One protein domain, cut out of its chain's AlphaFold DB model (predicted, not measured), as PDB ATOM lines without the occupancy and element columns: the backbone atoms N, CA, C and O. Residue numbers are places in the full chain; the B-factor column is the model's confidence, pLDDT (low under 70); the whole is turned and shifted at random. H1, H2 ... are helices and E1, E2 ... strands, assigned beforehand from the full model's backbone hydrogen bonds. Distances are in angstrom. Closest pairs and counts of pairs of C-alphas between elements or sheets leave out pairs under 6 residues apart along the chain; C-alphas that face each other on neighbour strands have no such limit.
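Overview. This is residues 1 to 141 of the 141 residues of an uncharacterized protein of Clostridium diolis (UniProt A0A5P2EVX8). A small twisted sheet of three strands, E1 E2 E3, makes one wall of a head, and the last part of one very long helix, H1, runs along one of its faces; residues 1 to 33, nearly all in H1, stick out from that head as a long stalk. H2 covers the same face of the sheet beyond the end of H1, the short H3 packs on H1, and the other face of the sheet is bare of named helices. The 141 printed residues hold four named helices and three named strands, in the order H1 H2 H3 E1 E2 E3 H4; the sheet is antiparallel, with order E1 E2 E3, and the class is mixed, helices and strands. The whole is extended, with a radius of gyration of the C-alphas of 26.0 A and spans of 94 by 27 by 24 A, the stalk making much of the length.

Along the chain. Look first for the sheet: E1 is residues 99 to 106, 20.9 A long; E2, residues 110 to 121, covers 34.6 A; E3, residues 124 to 135, covers 34.9 A. Find C-alpha 2 at (168.621, 149.768, 163.898); from there H1, residues 2 to 58, runs 83.8 A to C-alpha 58 at (164.884, 119.804, 85.721). H2 is residues 62 to 71, 14.3 A; H3 is residues 81 to 87, 10.5 A; H4, residues 136 to 139, spans 5.8 A and ends at C-alpha 139, (167.704, 118.383, 79.242).

Arrangement. Begin at the sheet, a meander, each strand the antiparallel neighbour of the one before. In the hairpin E1 and E2, N 102 and O 114 are 2.8 A apart, within hydrogen-bond range; in the hairpin E2 and E3, so are N 115 and O 130, at 2.8 A. H1 and H2 lie on the same face, giving two layers, helices on one face of a sheet. H1 has a height over the sheet of 7.2 A and runs along the strands, at 22 degrees to E3 on the local plane; the closest C-alphas of the two are Lys 57 and Lys 134, 5.1 A. H2 lies over E1 and E2, its closest C-alphas to E1 being Leu 69 and Asn 102, 7.0 A. H3 touches H1 with H1's residues 47 to 55 alone, closest at the C-alphas of Ala 48 and Ser 82, 4.9 A. H4 and H1 only just touch, with 3 pairs of C-alphas within 8 A, the closest being Tyr 58 and Met 138 at 5.9 A. Every O i to N i+4 pair is within hydrogen-bond range in H1 and H2; in H3 it is 1 of 3, beside 3 of 4 O i to N i+3 pairs, and H4 is too short for an O i to N i+4 pair.

Size, cuts and confidence. The C-alphas farthest apart are those of Met 1 and Glu 140, 94.9 A. Without residues 1 to 33, which stand free, the body spans 46 by 25 by 24 A. The printed part has no cut, and the link from H3 to E1 is long, with 11 residues. Look for pLDDT under 70 at residues 1 to 4 and residue 141.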
ATOM      1  N   MET A   1     165.700 152.541 165.856       51.88
ATOM      2  CA  MET A   1     166.563 152.989 164.737       51.88
ATOM      3  C   MET A   1     167.221 151.833 163.977       51.88
ATOM      4  O   MET A   1     166.962 151.732 162.788       51.88
ATOM      5  N   LYS A   2     167.971 150.905 164.609       56.97
ATOM      6  CA  LYS A   2     168.621 149.768 163.898       56.97
ATOM      7  C   LYS A   2     167.679 148.908 163.024       56.97
ATOM      8  O   LYS A   2     168.044 148.572 161.907       56.97
ATOM      9  N   LYS A   3     166.458 148.604 163.491       62.66
ATOM     10  CA  LYS A   3     165.471 147.807 162.725       62.66
ATOM     11  C   LYS A   3     164.943 148.511 161.465       62.66
ATOM     12  O   LYS A   3     164.730 147.850 160.463       62.66
ATOM     13  N   GLN A   4     164.768 149.835 161.496       67.19
ATOM     14  CA  GLN A   4     164.288 150.597 160.333       67.19
ATOM     15  C   GLN A   4     165.353 150.704 159.236       67.19
ATOM     16  O   GLN A   4     165.015 150.607 158.065       67.19
ATOM     17  N   GLY A   5     166.634 150.825 159.611       70.19
ATOM     18  CA  GLY A   5     167.747 150.761 158.656       70.19
ATOM     19  C   GLY A   5     167.871 149.393 157.976       70.19
ATOM     20  O   GLY A   5     168.084 149.342 156.772       70.19
ATOM     21  N   SER A   6     167.661 148.297 158.719       79.62
ATOM     22  CA  SER A   6     167.646 146.931 158.159       79.62
ATOM     23  C   SER A   6     166.546 146.753 157.110       79.62
ATOM     24  O   SER A   6     166.826 146.310 156.004       79.62
ATOM     25  N   ILE A   7     165.320 147.189 157.421       84.44
ATOM     26  CA  ILE A   7     164.167 147.098 156.508       84.44
ATOM     27  C   ILE A   7     164.410 147.904 155.222       84.44
ATOM     28  O   ILE A   7     164.052 147.455 154.135       84.44
ATOM     29  N   LEU A   8     165.036 149.081 155.330       85.50
ATOM     30  CA  LEU A   8     165.402 149.922 154.183       85.50
ATOM     31  C   LEU A   8     166.442 149.249 153.273       85.50
ATOM     32  O   LEU A   8     166.317 149.294 152.052       85.50
ATOM     33  N   ILE A   9     167.448 148.597 153.858       87.25
ATOM     34  CA  ILE A   9     168.462 147.855 153.098       87.25
ATOM     35  C   ILE A   9     167.839 146.630 152.418       87.25
ATOM     36  O   ILE A   9     168.102 146.386 151.244       87.25
ATOM     37  N   GLU A  10     166.976 145.889 153.115       86.81
ATOM     38  CA  GLU A  10     166.273 144.724 152.563       86.81
ATOM     39  C   GLU A  10     165.336 145.102 151.409       86.81
ATOM     40  O   GLU A  10     165.297 144.409 150.391       86.81
ATOM     41  N   THR A  11     164.618 146.223 151.520       91.56
ATOM     42  CA  THR A  11     163.763 146.723 150.432       91.56
ATOM     43  C   THR A  11     164.577 147.188 149.228       91.56
ATOM     44  O   THR A  11     164.215 146.856 148.100       91.56
ATOM     45  N   LEU A  12     165.703 147.874 149.440       92.06
ATOM     46  CA  LEU A  12     166.625 148.241 148.358       92.06
ATOM     47  C   LEU A  12     167.217 147.009 147.665       92.06
ATOM     48  O   LEU A  12     167.192 146.930 146.438       92.06
ATOM     49  N   ALA A  13     167.692 146.028 148.434       92.69
ATOM     50  CA  ALA A  13     168.221 144.778 147.896       92.69
ATOM     51  C   ALA A  13     167.154 144.017 147.093       92.69
ATOM     52  O   ALA A  13     167.421 143.553 145.986       92.69
ATOM     53  N   SER A  14     165.920 143.960 147.602       94.25
ATOM     54  CA  SER A  14     164.790 143.332 146.906       94.25
ATOM     55  C   SER A  14     164.464 144.045 145.590       94.25
ATOM     56  O   SER A  14     164.294 143.391 144.563       94.25
ATOM     57  N   ALA A  15     164.442 145.381 145.582       94.50
ATOM     58  CA  ALA A  15     164.211 146.167 144.370       94.50
ATOM     59  C   ALA A  15     165.321 145.956 143.324       94.50
ATOM     60  O   ALA A  15     165.031 145.824 142.130       94.50
ATOM     61  N   MET A  16     166.581 145.861 143.762       94.75
ATOM     62  CA  MET A  16     167.710 145.545 142.882       94.75
ATOM     63  C   MET A  16     167.566 144.157 142.256       94.75
ATOM     64  O   MET A  16     167.713 144.028 141.042       94.75
ATOM     65  N   ILE A  17     167.216 143.137 143.048       95.94
ATOM     66  CA  ILE A  17     167.003 141.769 142.552       95.94
ATOM     67  C   ILE A  17     165.877 141.742 141.514       95.94
ATOM     68  O   ILE A  17     166.050 141.165 140.439       95.94
ATOM     69  N   VAL A  18     164.748 142.400 141.793       96.69
ATOM     70  CA  VAL A  18     163.610 142.463 140.862       96.69
ATOM     71  C   VAL A  18     164.014 143.141 139.555       96.69
ATOM     72  O   VAL A  18     163.730 142.618 138.480       96.69
ATOM     73  N   THR A  19     164.730 144.264 139.631       95.25
ATOM     74  CA  THR A  19     165.151 145.018 138.441       95.25
ATOM     75  C   THR A  19     166.145 144.226 137.595       95.25
ATOM     76  O   THR A  19     166.015 144.170 136.372       95.25
ATOM     77  N   LEU A  20     167.114 143.566 138.234       95.75
ATOM     78  CA  LEU A  20     168.106 142.740 137.549       95.75
ATOM     79  C   LEU A  20     167.450 141.526 136.883       95.75
ATOM     80  O   LEU A  20     167.726 141.238 135.721       95.75
ATOM     81  N   THR A  21     166.512 140.880 137.578       96.81
ATOM     82  CA  THR A  21     165.742 139.753 137.032       96.81
ATOM     83  C   THR A  21     164.888 140.187 135.843       96.81
ATOM     84  O   THR A  21     164.904 139.531 134.803       96.81
ATOM     85  N   ALA A  22     164.187 141.318 135.948       96.31
ATOM     86  CA  ALA A  22     163.390 141.860 134.852       96.31
ATOM     87  C   ALA A  22     164.258 142.200 133.628       96.31
ATOM     88  O   ALA A  22     163.915 141.836 132.504       96.31
ATOM     89  N   THR A  23     165.413 142.834 133.849       96.19
ATOM     90  CA  THR A  23     166.362 143.180 132.779       96.19
ATOM     91  C   THR A  23     166.897 141.933 132.082       96.19
ATOM     92  O   THR A  23     166.989 141.908 130.853       96.19
ATOM     93  N   PHE A  24     167.206 140.887 132.851       96.19
ATOM     94  CA  PHE A  24     167.649 139.607 132.313       96.19
ATOM     95  C   PHE A  24     166.560 138.961 131.449       96.19
ATOM     96  O   PHE A  24     166.816 138.647 130.292       96.19
ATOM     97  N   ILE A  25     165.326 138.857 131.958       97.06
ATOM     98  CA  ILE A  25     164.194 138.272 131.223       97.06
ATOM     99  C   ILE A  25     163.951 139.006 129.899       97.06
ATOM    100  O   ILE A  25     163.807 138.362 128.860       97.06
ATOM    101  N   ILE A  26     163.922 140.341 129.919       97.12
ATOM    102  CA  ILE A  26     163.690 141.149 128.714       97.12
ATOM    103  C   ILE A  26     164.828 140.950 127.709       97.12
ATOM    104  O   ILE A  26     164.565 140.674 126.540       97.12
ATOM    105  N   SER A  27     166.081 141.033 128.162       95.62
ATOM    106  CA  SER A  27     167.251 140.850 127.293       95.62
ATOM    107  C   SER A  27     167.261 139.463 126.648       95.62
ATOM    108  O   SER A  27     167.405 139.350 125.434       95.62
ATOM    109  N   THR A  28     167.020 138.408 127.432       94.69
ATOM    110  CA  THR A  28     166.932 137.034 126.923       94.69
ATOM    111  C   THR A  28     165.759 136.851 125.962       94.69
ATOM    112  O   THR A  28     165.888 136.150 124.963       94.69
ATOM    113  N   SER A  29     164.614 137.486 126.222       94.94
ATOM    114  CA  SER A  29     163.450 137.411 125.334       94.94
ATOM    115  C   SER A  29     163.715 138.066 123.973       94.94
ATOM    116  O   SER A  29     163.356 137.492 122.940       94.94
ATOM    117  N   ILE A  30     164.378 139.227 123.962       93.19
ATOM    118  CA  ILE A  30     164.789 139.912 122.730       93.19
ATOM    119  C   ILE A  30     165.779 139.042 121.953       93.19
ATOM    120  O   ILE A  30     165.588 138.828 120.758       93.19
ATOM    121  N   GLU A  31     166.789 138.498 122.634       92.81
ATOM    122  CA  GLU A  31     167.813 137.669 122.000       92.81
ATOM    123  C   GLU A  31     167.225 136.389 121.398       92.81
ATOM    124  O   GLU A  31     167.434 136.098 120.223       92.81
ATOM    125  N   ASN A  32     166.381 135.678 122.149       93.50
ATOM    126  CA  ASN A  32     165.686 134.497 121.638       93.50
ATOM    127  C   ASN A  32     164.810 134.826 120.426       93.50
ATOM    128  O   ASN A  32     164.745 134.044 119.479       93.50
ATOM    129  N   SER A  33     164.146 135.983 120.429       92.12
ATOM    130  CA  SER A  33     163.338 136.417 119.286       92.12
ATOM    131  C   SER A  33     164.198 136.684 118.047       92.12
ATOM    132  O   SER A  33     163.772 136.371 116.937       92.12
ATOM    133  N   ASN A  34     165.404 137.231 118.218       91.06
ATOM    134  CA  ASN A  34     166.346 137.438 117.118       91.06
ATOM    135  C   ASN A  34     166.852 136.100 116.565       91.06
ATOM    136  O   ASN A  34     166.744 135.883 115.361       91.06
ATOM    137  N   ILE A  35     167.278 135.179 117.439       91.94
ATOM    138  CA  ILE A  35     167.732 133.830 117.056       91.94
ATOM    139  C   ILE A  35     166.638 133.074 116.293       91.94
ATOM    140  O   ILE A  35     166.909 132.428 115.282       91.94
ATOM    141  N   LEU A  36     165.384 133.149 116.755       93.81
ATOM    142  CA  LEU A  36     164.257 132.514 116.065       93.81
ATOM    143  C   LEU A  36     164.050 133.092 114.664       93.81
ATOM    144  O   LEU A  36     163.853 132.333 113.719       93.81
ATOM    145  N   ARG A  37     164.123 134.418 114.509       91.69
ATOM    146  CA  ARG A  37     163.996 135.073 113.198       91.69
ATOM    147  C   ARG A  37     165.144 134.718 112.260       91.69
ATOM    148  O   ARG A  37     164.898 134.513 111.080       91.69
ATOM    149  N   GLU A  38     166.370 134.656 112.769       92.81
ATOM    150  CA  GLU A  38     167.536 134.245 111.986       92.81
ATOM    151  C   GLU A  38     167.389 132.800 111.502       92.81
ATOM    152  O   GLU A  38     167.606 132.522 110.327       92.81
ATOM    153  N   ARG A  39     166.928 131.891 112.374       93.94
ATOM    154  CA  ARG A  39     166.659 130.498 111.996       93.94
ATOM    155  C   ARG A  39     165.586 130.388 110.917       93.94
ATOM    156  O   ARG A  39     165.800 129.669 109.949       93.94
ATOM    157  N   ILE A  40     164.463 131.088 111.081       93.44
ATOM    158  CA  ILE A  40     163.375 131.080 110.091       93.44
ATOM    159  C   ILE A  40     163.891 131.590 108.746       93.44
ATOM    160  O   ILE A  40     163.720 130.907 107.742       93.44
ATOM    161  N   LEU A  41     164.591 132.731 108.736       93.75
ATOM    162  CA  LEU A  41     165.165 133.286 107.513       93.75
ATOM    163  C   LEU A  41     166.137 132.298 106.858       93.75
ATOM    164  O   LEU A  41     166.083 132.093 105.652       93.75
ATOM    165  N   LYS A  42     166.997 131.647 107.646       94.94
ATOM    166  CA  LYS A  42     167.929 130.645 107.130       94.94
ATOM    167  C   LYS A  42     167.205 129.475 106.466       94.94
ATOM    168  O   LYS A  42     167.544 129.117 105.346       94.94
ATOM    169  N   GLU A  43     166.194 128.915 107.124       94.62
ATOM    170  CA  GLU A  43     165.403 127.809 106.573       94.62
ATOM    171  C   GLU A  43     164.636 128.214 105.304       94.62
ATOM    172  O   GLU A  43     164.529 127.422 104.364       94.62
ATOM    173  N   GLU A  44     164.106 129.438 105.256       93.69
ATOM    174  CA  GLU A  44     163.422 129.986 104.081       93.69
ATOM    175  C   GLU A  44     164.379 130.169 102.900       93.69
ATOM    176  O   GLU A  44     164.047 129.771 101.781       93.69
ATOM    177  N   VAL A  45     165.575 130.713 103.141       95.06
ATOM    178  CA  VAL A  45     166.613 130.873 102.114       95.06
ATOM    179  C   VAL A  45     167.118 129.508 101.647       95.06
ATOM    180  O   VAL A  45     167.120 129.252 100.449       95.06
ATOM    181  N   ASP A  46     167.450 128.583 102.552       95.25
ATOM    182  CA  ASP A  46     167.904 127.229 102.194       95.25
ATOM    183  C   ASP A  46     166.875 126.491 101.316       95.25
ATOM    184  O   ASP A  46     167.230 125.796 100.352       95.25
ATOM    185  N   ARG A  47     165.580 126.663 101.620       94.44
ATOM    186  CA  ARG A  47     164.484 126.124 100.807       94.44
ATOM    187  C   ARG A  47     164.408 126.804  99.444       94.44
ATOM    188  O   ARG A  47     164.305 126.101  98.443       94.44
ATOM    189  N   ALA A  48     164.497 128.131  99.397       95.12
ATOM    190  CA  ALA A  48     164.497 128.895  98.153       95.12
ATOM    191  C   ALA A  48     165.642 128.475  97.222       95.12
ATOM    192  O   ALA A  48     165.399 128.198  96.051       95.12
ATOM    193  N   ILE A  49     166.860 128.339  97.752       95.94
ATOM    194  CA  ILE A  49     168.028 127.903  96.977       95.94
ATOM    195  C   ILE A  49     167.870 126.463  96.493       95.94
ATOM    196  O   ILE A  49     168.211 126.154  95.355       95.94
ATOM    197  N   SER A  50     167.314 125.577  97.319       95.81
ATOM    198  CA  SER A  50     167.060 124.194  96.902       95.81
ATOM    199  C   SER A  50     165.973 124.094  95.827       95.81
ATOM    200  O   SER A  50     166.079 123.260  94.934       95.81
ATOM    201  N   ASN A  51     164.951 124.949  95.880       94.94
ATOM    202  CA  ASN A  51     163.935 125.023  94.834       94.94
ATOM    203  C   ASN A  51     164.518 125.585  93.534       94.94
ATOM    204  O   ASN A  51     164.283 125.004  92.483       94.94
ATOM    205  N   LEU A  52     165.329 126.644  93.611       95.69
ATOM    206  CA  LEU A  52     166.028 127.207  92.454       95.69
ATOM    207  C   LEU A  52     166.971 126.185  91.805       95.69
ATOM    208  O   LEU A  52     167.003 126.068  90.587       95.69
ATOM    209  N   GLU A  53     167.711 125.412  92.604       95.44
ATOM    210  CA  GLU A  53     168.540 124.312  92.098       95.44
ATOM    211  C   GLU A  53     167.705 123.289  91.321       95.44
ATOM    212  O   GLU A  53     168.119 122.845  90.253       95.44
ATOM    213  N   ASN A  54     166.547 122.893  91.854       94.19
ATOM    214  CA  ASN A  54     165.677 121.935  91.177       94.19
ATOM    215  C   ASN A  54     165.107 122.511  89.878       94.19
ATOM    216  O   ASN A  54     165.075 121.796  88.881       94.19
ATOM    217  N   GLU A  55     164.721 123.787  89.881       94.19
ATOM    218  CA  GLU A  55     164.244 124.485  88.687       94.19
ATOM    219  C   GLU A  55     165.320 124.483  87.595       94.19
ATOM    220  O   GLU A  55     165.092 123.993  86.492       94.19
ATOM    221  N   LEU A  56     166.545 124.883  87.952       93.75
ATOM    222  CA  LEU A  56     167.695 124.874  87.047       93.75
ATOM    223  C   LEU A  56     168.023 123.465  86.536       93.75
ATOM    224  O   LEU A  56     168.390 123.290  85.379       93.75
ATOM    225  N   LYS A  57     167.914 122.435  87.382       93.62
ATOM    226  CA  LYS A  57     168.233 121.061  86.976       93.62
ATOM    227  C   LYS A  57     167.217 120.484  86.006       93.62
ATOM    228  O   LYS A  57     167.637 119.872  85.028       93.62
ATOM    229  N   TYR A  58     165.933 120.633  86.312       92.75
ATOM    230  CA  TYR A  58     164.884 119.804  85.721       92.75
ATOM    231  C   TYR A  58     163.910 120.563  84.825       92.75
ATOM    232  O   TYR A  58     163.246 119.924  84.021       92.75
ATOM    233  N   ASN A  59     163.824 121.887  84.951       91.56
ATOM    234  CA  ASN A  59     162.817 122.690  84.256       91.56
ATOM    235  C   ASN A  59     163.423 123.801  83.383       91.56
ATOM    236  O   ASN A  59     162.711 124.416  82.599       91.56
ATOM    237  N   THR A  60     164.726 124.065  83.502       91.75
ATOM    238  CA  THR A  60     165.465 125.024  82.664       91.75
ATOM    239  C   THR A  60     166.457 124.276  81.786       91.75
ATOM    240  O   THR A  60     167.204 123.447  82.301       91.75
ATOM    241  N   SER A  61     166.505 124.561  80.489       92.75
ATOM    242  CA  SER A  61     167.470 123.956  79.562       92.75
ATOM    243  C   SER A  61     168.894 124.485  79.781       92.75
ATOM    244  O   SER A  61     169.094 125.588  80.292       92.75
ATOM    245  N   SER A  62     169.923 123.724  79.388       91.94
ATOM    246  CA  SER A  62     171.309 124.211  79.510       91.94
ATOM    247  C   SER A  62     171.577 125.465  78.673       91.94
ATOM    248  O   SER A  62     172.355 126.313  79.101       91.94
ATOM    249  N   GLU A  63     170.918 125.607  77.519       90.75
ATOM    250  CA  GLU A  63     171.034 126.795  76.662       90.75
ATOM    251  C   GLU A  63     170.517 128.050  77.379       90.75
ATOM    252  O   GLU A  63     171.224 129.053  77.452       90.75
ATOM    253  N   GLU A  64     169.335 127.969  78.003       92.06
ATOM    254  CA  GLU A  64     168.775 129.070  78.801       92.06
ATOM    255  C   GLU A  64     169.698 129.438  79.969       92.06
ATOM    256  O   GLU A  64     169.904 130.614  80.263       92.06
ATOM    257  N   ILE A  65     170.322 128.448  80.615       92.50
ATOM    258  CA  ILE A  65     171.283 128.712  81.692       92.50
ATOM    259  C   ILE A  65     172.528 129.429  81.163       92.50
ATOM    260  O   ILE A  65     173.031 130.336  81.828       92.50
ATOM    261  N   HIS A  66     173.038 129.050  79.989       92.19
ATOM    262  CA  HIS A  66     174.147 129.763  79.357       92.19
ATOM    263  C   HIS A  66     173.781 131.215  79.050       92.19
ATOM    264  O   HIS A  66     174.546 132.111  79.408       92.19
ATOM    265  N   GLU A  67     172.596 131.456  78.487       91.38
ATOM    266  CA  GLU A  67     172.104 132.808  78.218       91.38
ATOM    267  C   GLU A  67     171.990 133.637  79.506       91.38
ATOM    268  O   GLU A  67     172.416 134.794  79.557       91.38
ATOM    269  N   MET A  68     171.478 133.039  80.584       90.25
ATOM    270  CA  MET A  68     171.379 133.700  81.884       90.25
ATOM    271  C   MET A  68     172.750 134.031  82.472       90.25
ATOM    272  O   MET A  68     172.921 135.120  83.007       90.25
ATOM    273  N   LEU A  69     173.734 133.138  82.363       90.06
ATOM    274  CA  LEU A  69     175.093 133.391  82.853       90.06
ATOM    275  C   LEU A  69     175.788 134.550  82.119       90.06
ATOM    276  O   LEU A  69     176.679 135.180  82.689       90.06
ATOM    277  N   GLU A  70     175.405 134.827  80.871       87.31
ATOM    278  CA  GLU A  70     175.947 135.939  80.084       87.31
ATOM    279  C   GLU A  70     175.197 137.256  80.324       87.31
ATOM    280  O   GLU A  70     175.821 138.317  80.400       87.31
ATOM    281  N   ASN A  71     173.869 137.194  80.463       83.56
ATOM    282  CA  ASN A  71     173.005 138.378  80.441       83.56
ATOM    283  C   ASN A  71     172.450 138.789  81.812       83.56
ATOM    284  O   ASN A  71     172.037 139.939  81.979       83.56
ATOM    285  N   LYS A  72     172.430 137.886  82.800       78.25
ATOM    286  CA  LYS A  72     171.790 138.093  84.106       78.25
ATOM    287  C   LYS A  72     172.805 137.955  85.241       78.25
ATOM    288  O   LYS A  72     173.498 136.956  85.383       78.25
ATOM    289  N   ILE A  73     172.868 138.977  86.096       76.81
ATOM    290  CA  ILE A  73     173.792 139.020  87.246       76.81
ATOM    291  C   ILE A  73     173.337 138.055  88.359       76.81
ATOM    292  O   ILE A  73     174.160 137.521  89.107       76.81
ATOM    293  N   GLY A  74     172.026 137.835  88.474       90.94
ATOM    294  CA  GLY A  74     171.408 137.023  89.512       90.94
ATOM    295  C   GLY A  74     169.939 137.378  89.723       90.94
ATOM    296  O   GLY A  74     169.305 138.024  88.886       90.94
ATOM    297  N   PHE A  75     169.409 136.974  90.872       94.25
ATOM    298  CA  PHE A  75     168.036 137.215  91.286       94.25
ATOM    299  C   PHE A  75     167.990 138.021  92.572       94.25
ATOM    300  O   PHE A  75     168.828 137.871  93.467       94.25
ATOM    301  N   LYS A  76     166.954 138.841  92.686       94.12
ATOM    302  CA  LYS A  76     166.601 139.494  93.935       94.12
ATOM    303  C   LYS A  76     165.787 138.545  94.799       94.12
ATOM    304  O   LYS A  76     164.845 137.905  94.333       94.12
ATOM    305  N   TYR A  77     166.119 138.483  96.079       93.06
ATOM    306  CA  TYR A  77     165.357 137.686  97.022       93.06
ATOM    307  C   TYR A  77     164.187 138.494  97.574       93.06
ATOM    308  O   TYR A  77     164.322 139.637  98.016       93.06
ATOM    309  N   ASN A  78     163.026 137.858  97.617       88.88
ATOM    310  CA  ASN A  78     161.873 138.333  98.359       88.88
ATOM    311  C   ASN A  78     161.299 137.172  99.190       88.88
ATOM    312  O   ASN A  78     161.579 136.004  98.923       88.88
ATOM    313  N   GLY A  79     160.502 137.480 100.216       83.38
ATOM    314  CA  GLY A  79     159.931 136.452 101.099       83.38
ATOM    315  C   GLY A  79     159.014 135.444 100.387       83.38
ATOM    316  O   GLY A  79     158.755 134.370 100.923       83.38
ATOM    317  N   ASP A  80     158.558 135.756  99.172       89.31
ATOM    318  CA  ASP A  80     157.722 134.897  98.335       89.31
ATOM    319  C   ASP A  80     158.519 134.164  97.234       89.31
ATOM    320  O   ASP A  80     157.922 133.424  96.458       89.31
ATOM    321  N   PHE A  81     159.854 134.274  97.183       92.06
ATOM    322  CA  PHE A  81     160.684 133.772  96.075       92.06
ATOM    323  C   PHE A  81     160.436 132.288  95.762       92.06
ATOM    324  O   PHE A  81     160.251 131.891  94.615       92.06
ATOM    325  N   SER A  82     160.339 131.452  96.802       89.06
ATOM    326  CA  SER A  82     160.019 130.023  96.642       89.06
ATOM    327  C   SER A  82     158.646 129.774  96.017       89.06
ATOM    328  O   SER A  82     158.452 128.757  95.363       89.06
ATOM    329  N   ARG A  83     157.674 130.652  96.280       89.69
ATOM    330  CA  ARG A  83     156.328 130.574  95.709       89.69
ATOM    331  C   ARG A  83     156.321 131.103  94.281       89.69
ATOM    332  O   ARG A  83     155.593 130.558  93.461       89.69
ATOM    333  N   GLU A  84     157.103 132.136  93.984       92.94
ATOM    334  CA  GLU A  84     157.236 132.667  92.627       92.94
ATOM    335  C   GLU A  84     157.752 131.600  91.661       92.94
ATOM    336  O   GLU A  84     157.142 131.421  90.614       92.94
ATOM    337  N   LEU A  85     158.740 130.799  92.075       91.19
ATOM    338  CA  LEU A  85     159.255 129.651  91.311       91.19
ATOM    339  C   LEU A  85     158.202 128.583  90.947       91.19
ATOM    340  O   LEU A  85     158.463 127.739  90.106       91.19
ATOM    341  N   ILE A  86     157.020 128.573  91.577       88.56
ATOM    342  CA  ILE A  86     155.942 127.626  91.227       88.56
ATOM    343  C   ILE A  86     155.186 128.086  89.974       88.56
ATOM    344  O   ILE A  86     154.614 127.267  89.258       88.56
ATOM    345  N   TYR A  87     155.108 129.399  89.756       89.06
ATOM    346  CA  TYR A  87     154.208 130.000  88.769       89.06
ATOM    347  C   TYR A  87     154.922 130.855  87.725       89.06
ATOM    348  O   TYR A  87     154.282 131.236  86.748       89.06
ATOM    349  N   LYS A  88     156.190 131.192  87.962       91.44
ATOM    350  CA  LYS A  88     157.021 132.031  87.107       91.44
ATOM    351  C   LYS A  88     158.246 131.257  86.655       91.44
ATOM    352  O   LYS A  88     158.837 130.522  87.447       91.44
ATOM    353  N   ASN A  89     158.654 131.510  85.421       88.75
ATOM    354  CA  ASN A  89     159.942 131.063  84.909       88.75
ATOM    355  C   ASN A  89     161.079 131.940  85.471       88.75
ATOM    356  O   ASN A  89     160.849 133.016  86.032       88.75
ATOM    357  N   LEU A  90     162.327 131.486  85.335       90.44
ATOM    358  CA  LEU A  90     163.492 132.179  85.904       90.44
ATOM    359  C   LEU A  90     163.772 133.554  85.263       90.44
ATOM    360  O   LEU A  90     164.318 134.450  85.913       90.44
ATOM    361  N   ASP A  91     163.395 133.747  84.005       86.75
ATOM    362  CA  ASP A  91     163.487 135.020  83.284       86.75
ATOM    363  C   ASP A  91     162.490 136.068  83.808       86.75
ATOM    364  O   ASP A  91     162.792 137.260  83.811       86.75
ATOM    365  N   GLU A  92     161.346 135.634  84.340       89.69
ATOM    366  CA  GLU A  92     160.312 136.500  84.923       89.69
ATOM    367  C   GLU A  92     160.597 136.923  86.377       89.69
ATOM    368  O   GLU A  92     159.893 137.774  86.940       89.69
ATOM    369  N   LEU A  93     161.598 136.316  87.021       91.69
ATOM    370  CA  LEU A  93     162.024 136.687  88.369       91.69
ATOM    371  C   LEU A  93     162.797 138.006  88.358       91.69
ATOM    372  O   LEU A  93     163.631 138.241  87.483       91.69
ATOM    373  N   GLU A  94     162.570 138.831  89.385       92.12
ATOM    374  CA  GLU A  94     163.222 140.135  89.521       92.12
ATOM    375  C   GLU A  94     164.752 139.983  89.559       92.12
ATOM    376  O   GLU A  94     165.304 139.228  90.367       92.12
ATOM    377  N   ASP A  95     165.436 140.721  88.685       91.94
ATOM    378  CA  ASP A  95     166.895 140.748  88.632       91.94
ATOM    379  C   ASP A  95     167.471 141.381  89.903       91.94
ATOM    380  O   ASP A  95     166.965 142.379  90.426       91.94
ATOM    381  N   GLY A  96     168.568 140.818  90.401       92.62
ATOM    382  CA  GLY A  96     169.229 141.330  91.593       92.62
ATOM    383  C   GLY A  96     170.536 140.620  91.897       92.62
ATOM    384  O   GLY A  96     170.956 139.714  91.187       92.62
ATOM    385  N   GLU A  97     171.192 141.049  92.971       93.06
ATOM    386  CA  GLU A  97     172.483 140.492  93.390       93.06
ATOM    387  C   GLU A  97     172.392 139.625  94.649       93.06
ATOM    388  O   GLU A  97     173.415 139.113  95.109       93.06
ATOM    389  N   ASP A  98     171.189 139.468  95.201       94.75
ATOM    390  CA  ASP A  98     170.963 138.723  96.439       94.75
ATOM    391  C   ASP A  98     171.272 137.234  96.250       94.75
ATOM    392  O   ASP A  98     171.820 136.602  97.148       94.75
ATOM    393  N   ILE A  99     170.948 136.678  95.079       95.69
ATOM    394  CA  ILE A  99     171.223 135.292  94.693       95.69
ATOM    395  C   ILE A  99     171.948 135.301  93.350       95.69
ATOM    396  O   ILE A  99     171.360 135.641  92.329       95.69
ATOM    397  N   ARG A 100     173.212 134.890  93.326       95.00
ATOM    398  CA  ARG A 100     174.028 134.815  92.108       95.00
ATOM    399  C   ARG A 100     174.194 133.373  91.657       95.00
ATOM    400  O   ARG A 100     174.362 132.482  92.489       95.00
ATOM    401  N   LEU A 101     174.180 133.168  90.345       94.38
ATOM    402  CA  LEU A 101     174.471 131.889  89.708       94.38
ATOM    403  C   LEU A 101     175.820 131.996  88.995       94.38
ATOM    404  O   LEU A 101     175.998 132.852  88.136       94.38
ATOM    405  N   ASN A 102     176.759 131.123  89.342       94.00
ATOM    406  CA  ASN A 102     178.098 131.098  88.767       94.00
ATOM    407  C   ASN A 102     178.354 129.764  88.067       94.00
ATOM    408  O   ASN A 102     178.015 128.696  88.582       94.00
ATOM    409  N   LYS A 103     179.048 129.814  86.929       94.19
ATOM    410  CA  LYS A 103     179.618 128.629  86.282       94.19
ATOM    411  C   LYS A 103     180.963 128.289  86.911       94.19
ATOM    412  O   LYS A 103     181.872 129.115  86.912       94.19
ATOM    413  N   ILE A 104     181.102 127.060  87.404       94.56
ATOM    414  CA  ILE A 104     182.374 126.543  87.924       94.56
ATOM    415  C   ILE A 104     183.168 125.903  86.785       94.56
ATOM    416  O   ILE A 104     184.330 126.230  86.554       94.56
ATOM    417  N   SER A 105     182.542 124.956  86.091       93.88
ATOM    418  CA  SER A 105     183.148 124.203  84.998       93.88
ATOM    419  C   SER A 105     182.070 123.549  84.143       93.88
ATOM    420  O   SER A 105     180.891 123.542  84.486       93.88
ATOM    421  N   GLU A 106     182.487 122.997  83.017       94.25
ATOM    422  CA  GLU A 106     181.640 122.225  82.121       94.25
ATOM    423  C   GLU A 106     182.461 121.045  81.613       94.25
ATOM    424  O   GLU A 106     183.639 121.205  81.275       94.25
ATOM    425  N   ASP A 107     181.869 119.857  81.634       93.00
ATOM    426  CA  ASP A 107     182.530 118.617  81.251       93.00
ATOM    427  C   ASP A 107     181.571 117.678  80.497       93.00
ATOM    428  O   ASP A 107     180.425 118.011  80.200       93.00
ATOM    429  N   GLY A 108     182.042 116.476  80.155       88.69
ATOM    430  CA  GLY A 108     181.235 115.496  79.421       88.69
ATOM    431  C   GLY A 108     180.020 114.949  80.187       88.69
ATOM    432  O   GLY A 108     179.215 114.247  79.586       88.69
ATOM    433  N   ILE A 109     179.884 115.235  81.486       89.44
ATOM    434  CA  ILE A 109     178.760 114.809  82.332       89.44
ATOM    435  C   ILE A 109     177.698 115.911  82.402       89.44
ATOM    436  O   ILE A 109     176.502 115.601  82.429       89.44
ATOM    437  N   GLY A 110     178.116 117.177  82.459       92.62
ATOM    438  CA  GLY A 110     177.194 118.295  82.598       92.62
ATOM    439  C   GLY A 110     177.844 119.655  82.828       92.62
ATOM    440  O   GLY A 110     179.064 119.833  82.778       92.62
ATOM    441  N   LEU A 111     176.980 120.606  83.172       94.25
ATOM    442  CA  LEU A 111     177.330 121.946  83.614       94.25
ATOM    443  C   LEU A 111     177.418 121.985  85.148       94.25
ATOM    444  O   LEU A 111     176.436 121.721  85.848       94.25
ATOM    445  N   ASN A 112     178.593 122.321  85.685       95.50
ATOM    446  CA  ASN A 112     178.814 122.478  87.121       95.50
ATOM    447  C   ASN A 112     178.602 123.939  87.528       95.50
ATOM    448  O   ASN A 112     179.307 124.842  87.066       95.50
ATOM    449  N   LEU A 113     177.648 124.152  88.428       95.31
ATOM    450  CA  LEU A 113     177.138 125.457  88.826       95.31
ATOM    451  C   LEU A 113     177.275 125.670  90.334       95.31
ATOM    452  O   LEU A 113     177.300 124.728  91.131       95.31
ATOM    453  N   GLU A 114     177.331 126.937  90.722       96.31
ATOM    454  CA  GLU A 114     177.301 127.395  92.104       96.31
ATOM    455  C   GLU A 114     176.234 128.475  92.261       96.31
ATOM    456  O   GLU A 114     176.225 129.455  91.522       96.31
ATOM    457  N   ILE A 115     175.358 128.310  93.247       96.31
ATOM    458  CA  ILE A 115     174.463 129.365  93.713       96.31
ATOM    459  C   ILE A 115     175.079 129.983  94.962       96.31
ATOM    460  O   ILE A 115     175.364 129.270  95.927       96.31
ATOM    461  N   VAL A 116     175.247 131.303  94.950       96.56
ATOM    462  CA  VAL A 116     175.729 132.094  96.086       96.56
ATOM    463  C   VAL A 116     174.644 133.088  96.473       96.56
ATOM    464  O   VAL A 116     174.363 134.023  95.728       96.56
ATOM    465  N   ALA A 117     174.042 132.897  97.640       96.31
ATOM    466  CA  ALA A 117     173.006 133.767  98.171       96.31
ATOM    467  C   ALA A 117     173.515 134.535  99.390       96.31
ATOM    468  O   ALA A 117     174.004 133.923 100.336       96.31
ATOM    469  N   ASN A 118     173.365 135.859  99.374       95.50
ATOM    470  CA  ASN A 118     173.697 136.755 100.480       95.50
ATOM    471  C   ASN A 118     172.462 137.599 100.802       95.50
ATOM    472  O   ASN A 118     172.206 138.624 100.172       95.50
ATOM    473  N   ILE A 119     171.665 137.143 101.767       94.44
ATOM    474  CA  ILE A 119     170.352 137.713 102.064       94.44
ATOM    475  C   ILE A 119     170.415 138.517 103.352       94.44
ATOM    476  O   ILE A 119     170.726 137.983 104.417       94.44
ATOM    477  N   LYS A 120     170.045 139.799 103.277       91.69
ATOM    478  CA  LYS A 120     170.012 140.692 104.439       91.69
ATOM    479  C   LYS A 120     168.612 141.225 104.704       91.69
ATOM    480  O   LYS A 120     168.096 142.052 103.957       91.69
ATOM    481  N   VAL A 121     168.025 140.816 105.827       87.19
ATOM    482  CA  VAL A 121     166.706 141.285 106.274       87.19
ATOM    483  C   VAL A 121     166.836 141.929 107.651       87.19
ATOM    484  O   VAL A 121     166.959 141.270 108.686       87.19
ATOM    485  N   GLY A 122     166.814 143.262 107.672       86.06
ATOM    486  CA  GLY A 122     167.001 144.041 108.893       86.06
ATOM    487  C   GLY A 122     168.400 143.844 109.488       86.06
ATOM    488  O   GLY A 122     169.384 144.321 108.928       86.06
ATOM    489  N   LYS A 123     168.475 143.181 110.649       85.38
ATOM    490  CA  LYS A 123     169.741 142.852 111.335       85.38
ATOM    491  C   LYS A 123     170.254 141.444 111.031       85.38
ATOM    492  O   LYS A 123     171.383 141.147 111.399       85.38
ATOM    493  N   ASN A 124     169.432 140.606 110.406       87.25
ATOM    494  CA  ASN A 124     169.784 139.225 110.121       87.25
ATOM    495  C   ASN A 124     170.427 139.144 108.740       87.25
ATOM    496  O   ASN A 124     169.966 139.791 107.795       87.25
ATOM    497  N   GLU A 125     171.473 138.339 108.647       91.44
ATOM    498  CA  GLU A 125     172.211 138.073 107.422       91.44
ATOM    499  C   GLU A 125     172.361 136.564 107.276       91.44
ATOM    500  O   GLU A 125     172.725 135.876 108.230       91.44
ATOM    501  N   VAL A 126     172.033 136.048 106.097       93.75
ATOM    502  CA  VAL A 126     172.125 134.630 105.775       93.75
ATOM    503  C   VAL A 126     172.919 134.494 104.493       93.75
ATOM    504  O   VAL A 126     172.517 135.014 103.454       93.75
ATOM    505  N   ASN A 127     174.016 133.748 104.585       95.38
ATOM    506  CA  ASN A 127     174.883 133.442 103.460       95.38
ATOM    507  C   ASN A 127     174.804 131.940 103.182       95.38
ATOM    508  O   ASN A 127     175.023 131.126 104.085       95.38
ATOM    509  N   VAL A 128     174.446 131.582 101.953       95.44
ATOM    510  CA  VAL A 128     174.290 130.196 101.504       95.44
ATOM    511  C   VAL A 128     175.060 130.013 100.211       95.44
ATOM    512  O   VAL A 128     174.874 130.755  99.253       95.44
ATOM    513  N   GLU A 129     175.895 128.983 100.177       95.94
ATOM    514  CA  GLU A 129     176.606 128.551  98.981       95.94
ATOM    515  C   GLU A 129     176.203 127.115  98.672       95.94
ATOM    516  O   GLU A 129     176.270 126.237  99.539       95.94
ATOM    517  N   LYS A 130     175.776 126.862  97.434       96.00
ATOM    518  CA  LYS A 130     175.360 125.529  97.007       96.00
ATOM    519  C   LYS A 130     175.903 125.198  95.630       96.00
ATOM    520  O   LYS A 130     175.641 125.903  94.663       96.00
ATOM    521  N   LYS A 131     176.640 124.093  95.548       96.75
ATOM    522  CA  LYS A 131     177.216 123.576  94.303       96.75
ATOM    523  C   LYS A 131     176.406 122.400  93.803       96.75
ATOM    524  O   LYS A 131     176.038 121.531  94.594       96.75
ATOM    525  N   PHE A 132     176.173 122.356  92.500       95.88
ATOM    526  CA  PHE A 132     175.455 121.262  91.870       95.88
ATOM    527  C   PHE A 132     175.869 121.086  90.410       95.88
ATOM    528  O   PHE A 132     176.476 121.963  89.802       95.88
ATOM    529  N   THR A 133     175.509 119.935  89.851       95.44
ATOM    530  CA  THR A 133     175.699 119.628  88.435       95.44
ATOM    531  C   THR A 133     174.334 119.502  87.780       95.44
ATOM    532  O   THR A 133     173.492 118.734  88.261       95.44
ATOM    533  N   LYS A 134     174.122 120.233  86.687       94.38
ATOM    534  CA  LYS A 134     173.064 119.939  85.725       94.38
ATOM    535  C   LYS A 134     173.644 118.994  84.683       94.38
ATOM    536  O   LYS A 134     174.511 119.379  83.904       94.38
ATOM    537  N   SER A 135     173.234 117.734  84.728       93.56
ATOM    538  CA  SER A 135     173.723 116.730  83.784       93.56
ATOM    539  C   SER A 135     173.013 116.848  82.441       93.56
ATOM    540  O   SER A 135     171.824 117.145  82.415       93.56
ATOM    541  N   TRP A 136     173.699 116.514  81.347       91.56
ATOM    542  CA  TRP A 136     173.136 116.629  79.994       91.56
ATOM    543  C   TRP A 136     171.847 115.824  79.784       91.56
ATOM    544  O   TRP A 136     170.941 116.279  79.100       91.56
ATOM    545  N   TRP A 137     171.710 114.667  80.442       90.81
ATOM    546  CA  TRP A 137     170.484 113.859  80.374       90.81
ATOM    547  C   TRP A 137     169.256 114.553  80.985       90.81
ATOM    548  O   TRP A 137     168.134 114.146  80.709       90.81
ATOM    549  N   MET A 138     169.445 115.573  81.831       90.06
ATOM    550  CA  MET A 138     168.341 116.319  82.443       90.06
ATOM    551  C   MET A 138     167.693 117.315  81.474       90.06
ATOM    552  O   MET A 138     166.617 117.807  81.782       90.06
ATOM    553  N   ASP A 139     168.321 117.602  80.327       84.56
ATOM    554  CA  ASP A 139     167.704 118.383  79.242       84.56
ATOM    555  C   ASP A 139     166.809 117.536  78.330       84.56
ATOM    556  O   ASP A 139     166.066 118.076  77.517       84.56
ATOM    557  N   GLU A 140     166.886 116.208  78.435       70.88
ATOM    558  CA  GLU A 140     166.105 115.283  77.606       70.88
ATOM    559  C   GLU A 140     164.722 114.952  78.204       70.88
ATOM    560  O   GLU A 140     164.014 114.100  77.659       70.88
ATOM    561  N   VAL A 141     164.356 115.577  79.333       58.09
ATOM    562  CA  VAL A 141     163.121 115.314  80.102       58.09
ATOM    563  C   VAL A 141     162.000 116.273  79.720       58.09
ATOM    564  O   VAL A 141     162.264 117.488  79.627       58.09
TER     565      VAL A 141